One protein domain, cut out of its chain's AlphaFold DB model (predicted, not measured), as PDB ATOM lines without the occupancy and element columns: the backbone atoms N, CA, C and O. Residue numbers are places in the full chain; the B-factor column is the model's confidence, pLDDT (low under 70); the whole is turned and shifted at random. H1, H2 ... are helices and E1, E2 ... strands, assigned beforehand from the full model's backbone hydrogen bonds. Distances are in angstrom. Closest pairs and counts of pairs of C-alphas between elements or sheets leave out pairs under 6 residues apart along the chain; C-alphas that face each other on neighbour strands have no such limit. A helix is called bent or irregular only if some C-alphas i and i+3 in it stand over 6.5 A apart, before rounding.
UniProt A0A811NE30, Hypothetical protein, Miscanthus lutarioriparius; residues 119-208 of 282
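What this domain is: This is residues 119 to 208 of the 282 residues of the protein "Hypothetical protein" of Miscanthus lutarioriparius (UniProt A0A811NE30). Look first for one strongly twisted sheet of five strands, with the long helix H1 packed over one of its faces and no named helix over the other. At one end the short helix H2 sticks out with residues 202 to 208 and adds to the length; the long loop of residues 125 to 138 lies toward the opposite end. The printed part has 90 residues, with five named strands and two named helices in the order E1 E2 E3 H1 E4 E5 H2. The sheet runs E1 E5 E4 E2 E3, antiparallel throughout, and the class is mixed, helices and strands. The whole is only just compact, close to loose, with a radius of gyration of the C-alphas of 14.4 A and spans of 50 by 22 by 21 A.

How they stand to each other: Begin at the inner strands E4, residues 181 to 188, and E5, residues 191 to 198, a hairpin in which N 184 and O 195 are 2.9 A apart, within hydrogen-bond range. Beside E5 find the edge strand E1, residues 119 to 124, antiparallel at 162 degrees, with N 122 and O 194 at 2.8 A. Beside E4 find E2, residues 139 to 145, with N 142 and O 185 at 2.8 A. E2 forms a hairpin with the other edge strand, E3, residues 148 to 154, where N 141 and O 153 are 2.8 A apart. H1, residues 158 to 175, is on the sheet, two layers in all; its closest C-alphas to E5 are Ala 169 and Val 197, 6.3 A, and to E4 Ala 169 and Tyr 182, 6.4 A. E3, H1 and E4 make a split strand-helix-strand unit, two strands running the same way with E2 between them, and its crossover is right-handed. H2, residues 202 to 208, is not on the sheet and is apart from H1. Every O i to N i+4 pair is within hydrogen-bond range in H2, and 10 of 14 are in H1.

Where its parts are: Find C-alpha 119 at (94.393, 12.492, 16.303), where E1 begins; it is 16.8 A long. E2 spans 19.7 A, E3 17.5 A, E4 23.5 A and E5 23.2 A. H1 starts at C-alpha 158, (89.248, 23.133, 3.433), and runs 25.8 A; it is irregular, but only just, with C-alphas 159 and 162 6.9 A apart. H2, 10.0 A, ends at C-alpha 208, (97.209, -1.268, 29.090).

The domain as a whole: The two C-alphas farthest apart are those of Glu 135 and Thr 207, 51.3 A. The printed part has no cut. The link from E1 to E2 is long, with 14 residues; the other links are tight. Mean pLDDT of the printed part is 71.3, and 34 residues are under 70, among them 123 to 137 and 200 to 208.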
ATOM      1  N   ALA A 119      94.600  11.327  17.149       74.88
ATOM      2  CA  ALA A 119      94.393  12.492  16.303       74.88
ATOM      3  C   ALA A 119      92.901  12.723  16.036       74.88
ATOM      4  O   ALA A 119      92.114  11.776  15.973       74.88
ATOM      5  N   GLY A 120      92.512  13.983  15.877       67.19
ATOM      6  CA  GLY A 120      91.166  14.359  15.467       67.19
ATOM      7  C   GLY A 120      91.117  15.779  14.919       67.19
ATOM      8  O   GLY A 120      91.892  16.639  15.336       67.19
ATOM      9  N   ILE A 121      90.181  16.009  14.001       70.12
ATOM     10  CA  ILE A 121      89.864  17.328  13.451       70.12
ATOM     11  C   ILE A 121      88.422  17.651  13.839       70.12
ATOM     12  O   ILE A 121      87.526  16.826  13.668       70.12
ATOM     13  N   MET A 122      88.204  18.839  14.392       70.12
ATOM     14  CA  MET A 122      86.892  19.340  14.783       70.12
ATOM     15  C   MET A 122      86.554  20.577  13.959       70.12
ATOM     16  O   MET A 122      87.273  21.569  14.023       70.12
ATOM     17  N   PHE A 123      85.450  20.522  13.218       66.00
ATOM     18  CA  PHE A 123      84.958  21.640  12.415       66.00
ATOM     19  C   PHE A 123      83.933  22.469  13.190       66.00
ATOM     20  O   PHE A 123      82.991  21.926  13.769       66.00
ATOM     21  N   SER A 124      84.092  23.787  13.129       68.00
ATOM     22  CA  SER A 124      83.244  24.795  13.766       68.00
ATOM     23  C   SER A 124      82.781  25.802  12.708       68.00
ATOM     24  O   SER A 124      83.314  26.907  12.580       68.00
ATOM     25  N   PRO A 125      81.773  25.451  11.895       56.62
ATOM     26  CA  PRO A 125      81.470  26.199  10.685       56.62
ATOM     27  C   PRO A 125      80.799  27.573  10.907       56.62
ATOM     28  O   PRO A 125      80.385  28.191   9.941       56.62
ATOM     29  N   HIS A 126      80.714  28.100  12.130       52.75
ATOM     30  CA  HIS A 126      80.363  29.504  12.412       52.75
ATOM     31  C   HIS A 126      81.119  30.079  13.629       52.75
ATOM     32  O   HIS A 126      80.693  31.071  14.205       52.75
ATOM     33  N   GLY A 127      82.258  29.487  14.011       44.91
ATOM     34  CA  GLY A 127      83.114  29.989  15.096       44.91
ATOM     35  C   GLY A 127      84.126  31.057  14.664       44.91
ATOM     36  O   GLY A 127      84.995  31.431  15.452       44.91
ATOM     37  N   SER A 128      84.018  31.570  13.431       50.94
ATOM     38  CA  SER A 128      84.865  32.657  12.924       50.94
ATOM     39  C   SER A 128      84.502  33.969  13.626       50.94
ATOM     40  O   SER A 128      83.681  34.759  13.162       50.94
ATOM     41  N   SER A 129      85.077  34.144  14.815       49.09
ATOM     42  CA  SER A 129      85.178  35.422  15.510       49.09
ATOM     43  C   SER A 129      85.932  36.417  14.635       49.09
ATOM     44  O   SER A 129      86.842  36.035  13.901       49.09
ATOM     45  N   VAL A 130      85.552  37.685  14.780       40.78
ATOM     46  CA  VAL A 130      86.075  38.922  14.180       40.78
ATOM     47  C   VAL A 130      87.557  39.165  14.545       40.78
ATOM     48  O   VAL A 130      87.941  40.244  14.962       40.78
ATOM     49  N   ASP A 131      88.429  38.170  14.403       52.28
ATOM     50  CA  ASP A 131      89.858  38.412  14.225       52.28
ATOM     51  C   ASP A 131      90.051  38.596  12.724       52.28
ATOM     52  O   ASP A 131      89.903  37.649  11.948       52.28
ATOM     53  N   MET A 132      90.277  39.839  12.301       57.28
ATOM     54  CA  MET A 132      90.346  40.226  10.894       57.28
ATOM     55  C   MET A 132      91.429  39.418  10.161       57.28
ATOM     56  O   MET A 132      92.607  39.765  10.206       57.28
ATOM     57  N   ILE A 133      91.036  38.347   9.457       59.91
ATOM     58  CA  ILE A 133      91.881  37.763   8.411       59.91
ATOM     59  C   ILE A 133      92.107  38.892   7.391       59.91
ATOM     60  O   ILE A 133      91.112  39.468   6.930       59.91
ATOM     61  N   PRO A 134      93.366  39.243   7.061       57.81
ATOM     62  CA  PRO A 134      93.674  40.298   6.101       57.81
ATOM     63  C   PRO A 134      92.851  40.149   4.817       57.81
ATOM     64  O   PRO A 134      92.639  39.030   4.352       57.81
ATOM     65  N   GLU A 135      92.390  41.254   4.219       58.72
ATOM     66  CA  GLU A 135      91.506  41.197   3.039       58.72
ATOM     67  C   GLU A 135      92.092  40.389   1.871       58.72
ATOM     68  O   GLU A 135      91.330  39.811   1.095       58.72
ATOM     69  N   ASN A 136      93.425  40.296   1.795       62.44
ATOM     70  CA  ASN A 136      94.161  39.545   0.781       62.44
ATOM     71  C   ASN A 136      94.293  38.033   1.057       62.44
ATOM     72  O   ASN A 136      94.865  37.329   0.227       62.44
ATOM     73  N   LYS A 137      93.794  37.521   2.189       67.06
ATOM     74  CA  LYS A 137      93.842  36.093   2.537       67.06
ATOM     75  C   LYS A 137      92.440  35.497   2.642       67.06
ATOM     76  O   LYS A 137      91.530  36.095   3.221       67.06
ATOM     77  N   SER A 138      92.261  34.292   2.104       70.06
ATOM     78  CA  SER A 138      91.010  33.532   2.234       70.06
ATOM     79  C   SER A 138      90.934  32.769   3.561       70.06
ATOM     80  O   SER A 138      89.856  32.674   4.156       70.06
ATOM     81  N   SER A 139      92.078  32.285   4.053       79.44
ATOM     82  CA  SER A 139      92.201  31.478   5.269       79.44
ATOM     83  C   SER A 139      93.598  31.569   5.901       79.44
ATOM     84  O   SER A 139      94.572  31.959   5.252       79.44
ATOM     85  N   GLU A 140      93.706  31.194   7.176       87.12
ATOM     86  CA  GLU A 140      94.971  31.092   7.914       87.12
ATOM     87  C   GLU A 140      94.976  29.844   8.801       87.12
ATOM     88  O   GLU A 140      93.987  29.572   9.477       87.12
ATOM     89  N   ALA A 141      96.095  29.119   8.848       85.25
ATOM     90  CA  ALA A 141      96.338  28.052   9.812       85.25
ATOM     91  C   ALA A 141      97.416  28.485  10.807       85.25
ATOM     92  O   ALA A 141      98.493  28.950  10.425       85.25
ATOM     93  N   ARG A 142      97.109  28.333  12.091       88.00
ATOM     94  CA  ARG A 142      97.967  28.717  13.207       88.00
ATOM     95  C   ARG A 142      98.174  27.532  14.132       88.00
ATOM     96  O   ARG A 142      97.213  26.830  14.433       88.00
ATOM     97  N   GLU A 143      99.385  27.316  14.610       89.75
ATOM     98  CA  GLU A 143      99.610  26.393  15.725       89.75
ATOM     99  C   GLU A 143      99.312  27.057  17.063       89.75
ATOM    100  O   GLU A 143      99.376  28.278  17.180       89.75
ATOM    101  N   ILE A 144      98.972  26.244  18.062       83.06
ATOM    102  CA  ILE A 144      98.810  26.661  19.452       83.06
ATOM    103  C   ILE A 144      99.829  25.894  20.289       83.06
ATOM    104  O   ILE A 144      99.631  24.714  20.595       83.06
ATOM    105  N   VAL A 145     100.894  26.581  20.695       78.88
ATOM    106  CA  VAL A 145     101.966  26.027  21.531       78.88
ATOM    107  C   VAL A 145     102.132  26.933  22.746       78.88
ATOM    108  O   VAL A 145     102.270  28.139  22.612       78.88
ATOM    109  N   GLY A 146     102.046  26.377  23.959       69.75
ATOM    110  CA  GLY A 146     102.240  27.153  25.197       69.75
ATOM    111  C   GLY A 146     101.199  28.251  25.476       69.75
ATOM    112  O   GLY A 146     101.367  28.998  26.431       69.75
ATOM    113  N   GLY A 147     100.120  28.332  24.689       69.31
ATOM    114  CA  GLY A 147      99.126  29.414  24.749       69.31
ATOM    115  C   GLY A 147      99.302  30.468  23.653       69.31
ATOM    116  O   GLY A 147      98.349  31.198  23.371       69.31
ATOM    117  N   ASP A 148     100.451  30.475  22.979       75.69
ATOM    118  CA  ASP A 148     100.750  31.379  21.876       75.69
ATOM    119  C   ASP A 148     100.280  30.804  20.537       75.69
ATOM    120  O   ASP A 148     100.230  29.587  20.336       75.69
ATOM    121  N   GLN A 149      99.896  31.704  19.626       81.62
ATOM    122  CA  GLN A 149      99.457  31.364  18.273       81.62
ATOM    123  C   GLN A 149     100.480  31.817  17.234       81.62
ATOM    124  O   GLN A 149     100.645  33.021  17.020       81.62
ATOM    125  N   HIS A 150     101.084  30.870  16.519       83.88
ATOM    126  CA  HIS A 150     102.023  31.163  15.433       83.88
ATOM    127  C   HIS A 150     101.400  30.838  14.077       83.88
ATOM    128  O   HIS A 150     100.762  29.802  13.913       83.88
ATOM    129  N   LEU A 151     101.540  31.748  13.110       84.50
ATOM    130  CA  LEU A 151     101.051  31.546  11.746       84.50
ATOM    131  C   LEU A 151     101.967  30.564  11.018       84.50
ATOM    132  O   LEU A 151     103.146  30.856  10.840       84.50
ATOM    133  N   LEU A 152     101.404  29.445  10.569       85.12
ATOM    134  CA  LEU A 152     102.131  28.434   9.803       85.12
ATOM    135  C   LEU A 152     101.805  28.533   8.320       85.12
ATOM    136  O   LEU A 152     102.701  28.568   7.483       85.12
ATOM    137  N   HIS A 153     100.515  28.658   8.000       83.44
ATOM    138  CA  HIS A 153     100.060  28.658   6.616       83.44
ATOM    139  C   HIS A 153      98.988  29.703   6.352       83.44
ATOM    140  O   HIS A 153      98.209  30.079   7.229       83.44
ATOM    141  N   THR A 154      98.908  30.132   5.099       84.00
ATOM    142  CA  THR A 154      97.875  31.031   4.584       84.00
ATOM    143  C   THR A 154      97.251  30.425   3.335       84.00
ATOM    144  O   THR A 154      97.900  29.675   2.610       84.00
ATOM    145  N   ASN A 155      95.984  30.753   3.074       79.62
ATOM    146  CA  ASN A 155      95.257  30.357   1.865       79.62
ATOM    147  C   ASN A 155      95.162  28.833   1.638       79.62
ATOM    148  O   ASN A 155      95.043  28.378   0.502       79.62
ATOM    149  N   ILE A 156      95.180  28.040   2.715       79.81
ATOM    150  CA  ILE A 156      94.863  26.607   2.666       79.81
ATOM    151  C   ILE A 156      93.353  26.446   2.495       79.81
ATOM    152  O   ILE A 156      92.585  26.956   3.319       79.81
ATOM    153  N   THR A 157      92.924  25.711   1.470       71.75
ATOM    154  CA  THR A 157      91.507  25.366   1.298       71.75
ATOM    155  C   THR A 157      91.083  24.273   2.277       71.75
ATOM    156  O   THR A 157      91.898  23.479   2.748       71.75
ATOM    157  N   LEU A 158      89.785  24.178   2.560       66.38
ATOM    158  CA  LEU A 158      89.248  23.133   3.433       66.38
ATOM    159  C   LEU A 158      89.544  21.712   2.903       66.38
ATOM    160  O   LEU A 158      89.816  20.815   3.697       66.38
ATOM    161  N   GLN A 159      89.589  21.521   1.580       67.19
ATOM    162  CA  GLN A 159      90.017  20.262   0.959       67.19
ATOM    163  C   GLN A 159      91.481  19.910   1.283       67.19
ATOM    164  O   GLN A 159      91.791  18.755   1.552       67.19
ATOM    165  N   GLN A 160      92.378  20.899   1.267       69.75
ATOM    166  CA  GLN A 160      93.809  20.716   1.549       69.75
ATOM    167  C   GLN A 160      94.117  20.624   3.048       69.75
ATOM    168  O   GLN A 160      95.208  20.218   3.438       69.75
ATOM    169  N   LEU A 161      93.156  20.991   3.897       73.00
ATOM    170  CA  LEU A 161      93.310  21.054   5.343       73.00
ATOM    171  C   LEU A 161      93.816  19.740   5.945       73.00
ATOM    172  O   LEU A 161      94.775  19.737   6.714       73.00
ATOM    173  N   GLY A 162      93.157  18.631   5.597       66.81
ATOM    174  CA  GLY A 162      93.493  17.306   6.112       66.81
ATOM    175  C   GLY A 162      94.851  16.815   5.618       66.81
ATOM    176  O   GLY A 162      95.570  16.173   6.375       66.81
ATOM    177  N   ASP A 163      95.222  17.178   4.394       73.88
ATOM    178  CA  ASP A 163      96.470  16.747   3.761       73.88
ATOM    179  C   ASP A 163      97.690  17.539   4.253       73.88
ATOM    180  O   ASP A 163      98.818  17.079   4.094       73.88
ATOM    181  N   ILE A 164      97.479  18.715   4.855       77.88
ATOM    182  CA  ILE A 164      98.556  19.588   5.346       77.88
ATOM    183  C   ILE A 164      98.637  19.556   6.873       77.88
ATOM    184  O   ILE A 164      99.661  19.173   7.436       77.88
ATOM    185  N   MET A 165      97.553  19.905   7.571       81.50
ATOM    186  CA  MET A 165      97.608  20.103   9.024       81.50
ATOM    187  C   MET A 165      97.722  18.799   9.806       81.50
ATOM    188  O   MET A 165      98.304  18.781  10.887       81.50
ATOM    189  N   LEU A 166      97.121  17.710   9.318       73.50
ATOM    190  CA  LEU A 166      97.154  16.446  10.048       73.50
ATOM    191  C   LEU A 166      98.554  15.809  10.025       73.50
ATOM    192  O   LEU A 166      99.022  15.448  11.107       73.50
ATOM    193  N   PRO A 167      99.252  15.704   8.874       74.38
ATOM    194  CA  PRO A 167     100.643  15.257   8.847       74.38
ATOM    195  C   PRO A 167     101.565  16.145   9.677       74.38
ATOM    196  O   PRO A 167     102.319  15.623  10.486       74.38
ATOM    197  N   GLU A 168     101.443  17.469   9.570       83.88
ATOM    198  CA  GLU A 168     102.280  18.405  10.327       83.88
ATOM    199  C   GLU A 168     102.090  18.259  11.843       83.88
ATOM    200  O   GLU A 168     103.058  18.220  12.604       83.88
ATOM    201  N   ALA A 169     100.846  18.071  12.294       78.94
ATOM    202  CA  ALA A 169     100.555  17.813  13.697       78.94
ATOM    203  C   ALA A 169     101.118  16.475  14.195       78.94
ATOM    204  O   ALA A 169     101.556  16.365  15.345       78.94
ATOM    205  N   ILE A 170     101.106  15.448  13.344       75.25
ATOM    206  CA  ILE A 170     101.706  14.148  13.652       75.25
ATOM    207  C   ILE A 170     103.229  14.277  13.705       75.25
ATOM    208  O   ILE A 170     103.827  13.816  14.676       75.25
ATOM    209  N   ASP A 171     103.841  14.936  12.725       80.19
ATOM    210  CA  ASP A 171     105.286  15.149  12.643       80.19
ATOM    211  C   ASP A 171     105.796  15.929  13.854       80.19
ATOM    212  O   ASP A 171     106.765  15.511  14.494       80.19
ATOM    213  N   TYR A 172     105.099  16.997  14.251       81.81
ATOM    214  CA  TYR A 172     105.419  17.735  15.470       81.81
ATOM    215  C   TYR A 172     105.390  16.820  16.700       81.81
ATOM    216  O   TYR A 172     106.349  16.787  17.474       81.81
ATOM    217  N   CYS A 173     104.315  16.048  16.888       76.38
ATOM    218  CA  CYS A 173     104.202  15.130  18.020       76.38
ATOM    219  C   CYS A 173     105.255  14.017  17.987       76.38
ATOM    220  O   CYS A 173     105.710  13.585  19.047       76.38
ATOM    221  N   CYS A 174     105.628  13.521  16.807       76.25
ATOM    222  CA  CYS A 174     106.644  12.488  16.629       76.25
ATOM    223  C   CYS A 174     108.049  12.997  16.968       76.25
ATOM    224  O   CYS A 174     108.795  12.281  17.635       76.25
ATOM    225  N   ASN A 175     108.373  14.228  16.574       76.06
ATOM    226  CA  ASN A 175     109.697  14.822  16.764       76.06
ATOM    227  C   ASN A 175     109.884  15.473  18.145       76.06
ATOM    228  O   ASN A 175     111.014  15.608  18.607       76.06
ATOM    229  N   ASN A 176     108.798  15.815  18.843       74.56
ATOM    230  CA  ASN A 176     108.840  16.408  20.180       74.56
ATOM    231  C   ASN A 176     108.362  15.408  21.241       74.56
ATOM    232  O   ASN A 176     107.176  15.331  21.564       74.56
ATOM    233  N   ALA A 177     109.295  14.643  21.816       69.12
ATOM    234  CA  ALA A 177     108.986  13.589  22.793       69.12
ATOM    235  C   ALA A 177     108.316  14.104  24.085       69.12
ATOM    236  O   ALA A 177     107.597  13.354  24.748       69.12
ATOM    237  N   GLU A 178     108.528  15.374  24.430       74.31
ATOM    238  CA  GLU A 178     107.942  16.030  25.604       74.31
ATOM    239  C   GLU A 178     106.528  16.581  25.340       74.31
ATOM    240  O   GLU A 178     105.764  16.823  26.279       74.31
ATOM    241  N   ALA A 179     106.136  16.729  24.068       72.88
ATOM    242  CA  ALA A 179     104.830  17.247  23.692       72.88
ATOM    243  C   ALA A 179     103.741  16.184  23.907       72.88
ATOM    244  O   ALA A 179     103.631  15.188  23.186       72.88
ATOM    245  N   THR A 180     102.900  16.408  24.916       77.62
ATOM    246  CA  THR A 180     101.751  15.537  25.216       77.62
ATOM    247  C   THR A 180     100.537  15.851  24.349       77.62
ATOM    248  O   THR A 180      99.741  14.965  24.051       77.62
ATOM    249  N   VAL A 181     100.396  17.103  23.918       82.69
ATOM    250  CA  VAL A 181      99.314  17.578  23.062       82.69
ATOM    251  C   VAL A 181      99.888  18.601  22.097       82.69
ATOM    252  O   VAL A 181     100.610  19.500  22.517       82.69
ATOM    253  N   TYR A 182      99.501  18.497  20.833       82.31
ATOM    254  CA  TYR A 182      99.697  19.535  19.836       82.31
ATOM    255  C   TYR A 182      98.350  19.951  19.249       82.31
ATOM    256  O   TYR A 182      97.446  19.122  19.074       82.31
ATOM    257  N   GLN A 183      98.197  21.249  19.003       85.81
ATOM    258  CA  GLN A 183      96.972  21.830  18.479       85.81
ATOM    259  C   GLN A 183      97.284  22.804  17.359       85.81
ATOM    260  O   GLN A 183      98.202  23.610  17.453       85.81
ATOM    261  N   MET A 184      96.444  22.769  16.336       87.44
ATOM    262  CA  MET A 184      96.434  23.754  15.272       87.44
ATOM    263  C   MET A 184      95.002  24.204  15.015       87.44
ATOM    264  O   MET A 184      94.052  23.430  15.163       87.44
ATOM    265  N   VAL A 185      94.846  25.455  14.610       83.94
ATOM    266  CA  VAL A 185      93.569  26.069  14.272       83.94
ATOM    267  C   VAL A 185      93.674  26.686  12.895       83.94
ATOM    268  O   VAL A 185      94.473  27.585  12.658       83.94
ATOM    269  N   TRP A 186      92.816  26.227  12.001       85.94
ATOM    270  CA  TRP A 186      92.542  26.882  10.739       85.94
ATOM    271  C   TRP A 186      91.322  27.774  10.880       85.94
ATOM    272  O   TRP A 186      90.319  27.367  11.463       85.94
ATOM    273  N   LYS A 187      91.406  28.990  10.351       84.25
ATOM    274  CA  LYS A 187      90.331  29.979  10.334       84.25
ATOM    275  C   LYS A 187      90.089  30.429   8.899       84.25
ATOM    276  O   LYS A 187      91.030  30.725   8.167       84.25
ATOM    277  N   SER A 188      88.824  30.565   8.531       77.50
ATOM    278  CA  SER A 188      88.380  31.250   7.319       77.50
ATOM    279  C   SER A 188      87.220  32.193   7.638       77.50
ATOM    280  O   SER A 188      86.667  32.199   8.742       77.50
ATOM    281  N   LYS A 189      86.781  32.966   6.640       75.06
ATOM    282  CA  LYS A 189      85.553  33.784   6.732       75.06
ATOM    283  C   LYS A 189      84.281  32.942   6.929       75.06
ATOM    284  O   LYS A 189      83.204  33.495   7.141       75.06
ATOM    285  N   HIS A 190      84.383  31.620   6.805       67.69
ATOM    286  CA  HIS A 190      83.256  30.692   6.784       67.69
ATOM    287  C   HIS A 190      83.255  29.698   7.942       67.69
ATOM    288  O   HIS A 190      82.318  28.914   8.047       67.69
ATOM    289  N   GLY A 191      84.251  29.759   8.826       69.31
ATOM    290  CA  GLY A 191      84.323  28.981  10.056       69.31
ATOM    291  C   GLY A 191      85.761  28.682  10.449       69.31
ATOM    292  O   GLY A 191      86.700  29.234   9.879       69.31
ATOM    293  N   ASP A 192      85.925  27.803  11.425       73.56
ATOM    294  CA  ASP A 192      87.228  27.328  11.872       73.56
ATOM    295  C   ASP A 192      87.273  25.800  11.940       73.56
ATOM    296  O   ASP A 192      86.246  25.119  11.993       73.56
ATOM    297  N   ALA A 193      88.482  25.257  11.907       76.31
ATOM    298  CA  ALA A 193      88.753  23.847  12.111       76.31
ATOM    299  C   ALA A 193      89.919  23.705  13.085       76.31
ATOM    300  O   ALA A 193      90.936  24.385  12.957       76.31
ATOM    301  N   ARG A 194      89.775  22.824  14.073       71.12
ATOM    302  CA  ARG A 194      90.802  22.558  15.080       71.12
ATOM    303  C   ARG A 194      91.327  21.148  14.919       71.12
ATOM    304  O   ARG A 194      90.576  20.192  15.103       71.12
ATOM    305  N   THR A 195      92.613  21.029  14.639       79.44
ATOM    306  CA  THR A 195      93.327  19.754  14.627       79.44
ATOM    307  C   THR A 195      93.988  19.574  15.982       79.44
ATOM    308  O   THR A 195      94.705  20.457  16.448       79.44
ATOM    309  N   LYS A 196      93.736  18.441  16.636       79.75
ATOM    310  CA  LYS A 196      94.392  18.069  17.891       79.75
ATOM    311  C   LYS A 196      95.022  16.694  17.736       79.75
ATOM    312  O   LYS A 196      94.338  15.739  17.368       79.75
ATOM    313  N   VAL A 197      96.298  16.595  18.089       77.94
ATOM    314  CA  VAL A 197      97.016  15.327  18.222       77.94
ATOM    315  C   VAL A 197      97.478  15.201  19.666       77.94
ATOM    316  O   VAL A 197      98.051  16.121  20.240       77.94
ATOM    317  N   GLU A 198      97.151  14.078  20.289       75.31
ATOM    318  CA  GLU A 198      97.453  13.806  21.689       75.31
ATOM    319  C   GLU A 198      98.267  12.524  21.815       75.31
ATOM    320  O   GLU A 198      97.898  11.473  21.284       75.31
ATOM    321  N   ARG A 199      99.355  12.614  22.575       71.25
ATOM    322  CA  ARG A 199     100.160  11.484  23.006       71.25
ATOM    323  C   ARG A 199      99.635  11.009  24.369       71.25
ATOM    324  O   ARG A 199      99.682  11.763  25.343       71.25
ATOM    325  N   PRO A 200      99.137   9.766  24.489       63.09
ATOM    326  CA  PRO A 200      98.697   9.224  25.758       63.09
ATOM    327  C   PRO A 200      99.882   9.091  26.722       63.09
ATOM    328  O   PRO A 200     100.989   8.713  26.338       63.09
ATOM    329  N   SER A 201      99.630   9.362  28.004       58.91
ATOM    330  CA  SER A 201     100.636   9.242  29.063       58.91
ATOM    331  C   SER A 201     101.266   7.843  29.111       58.91
ATOM    332  O   SER A 201     100.571   6.822  29.099       58.91
ATOM    333  N   MET A 202     102.589   7.793  29.300       53.75
ATOM    334  CA  MET A 202     103.365   6.564  29.530       53.75
ATOM    335  C   MET A 202     102.810   5.689  30.669       53.75
ATOM    336  O   MET A 202     102.966   4.467  30.643       53.75
ATOM    337  N   ARG A 203     102.131   6.280  31.665       48.56
ATOM    338  CA  ARG A 203     101.464   5.529  32.746       48.56
ATOM    339  C   ARG A 203     100.263   4.733  32.229       48.56
ATOM    340  O   ARG A 203     100.141   3.555  32.556       48.56
ATOM    341  N   THR A 204      99.433   5.332  31.378       49.59
ATOM    342  CA  THR A 204      98.281   4.676  30.740       49.59
ATOM    343  C   THR A 204      98.727   3.528  29.830       49.59
ATOM    344  O   THR A 204      98.127   2.454  29.855       49.59
ATOM    345  N   LEU A 205      99.833   3.720  29.099       51.41
ATOM    346  CA  LEU A 205     100.447   2.705  28.234       51.41
ATOM    347  C   LEU A 205     100.999   1.508  29.023       51.41
ATOM    348  O   LEU A 205     100.796   0.357  28.644       51.41
ATOM    349  N   ARG A 206     101.669   1.753  30.159       52.34
ATOM    350  CA  ARG A 206     102.160   0.670  31.030       52.34
ATOM    351  C   ARG A 206     101.016  -0.156  31.611       52.34
ATOM    352  O   ARG A 206     101.148  -1.374  31.712       52.34
ATOM    353  N   THR A 207      99.906   0.481  31.974       45.53
ATOM    354  CA  THR A 207      98.733  -0.224  32.497       45.53
ATOM    355  C   THR A 207      98.052  -1.050  31.403       45.53
ATOM    356  O   THR A 207      97.802  -2.226  31.636       45.53
ATOM    357  N   SER A 208      97.843  -0.515  30.191       48.91
ATOM    358  CA  SER A 208      97.209  -1.268  29.090       48.91
ATOM    359  C   SER A 208      98.041  -2.469  28.618       48.91
ATOM    360  O   SER A 208      97.499  -3.554  28.401       48.91
TER     361      SER A 208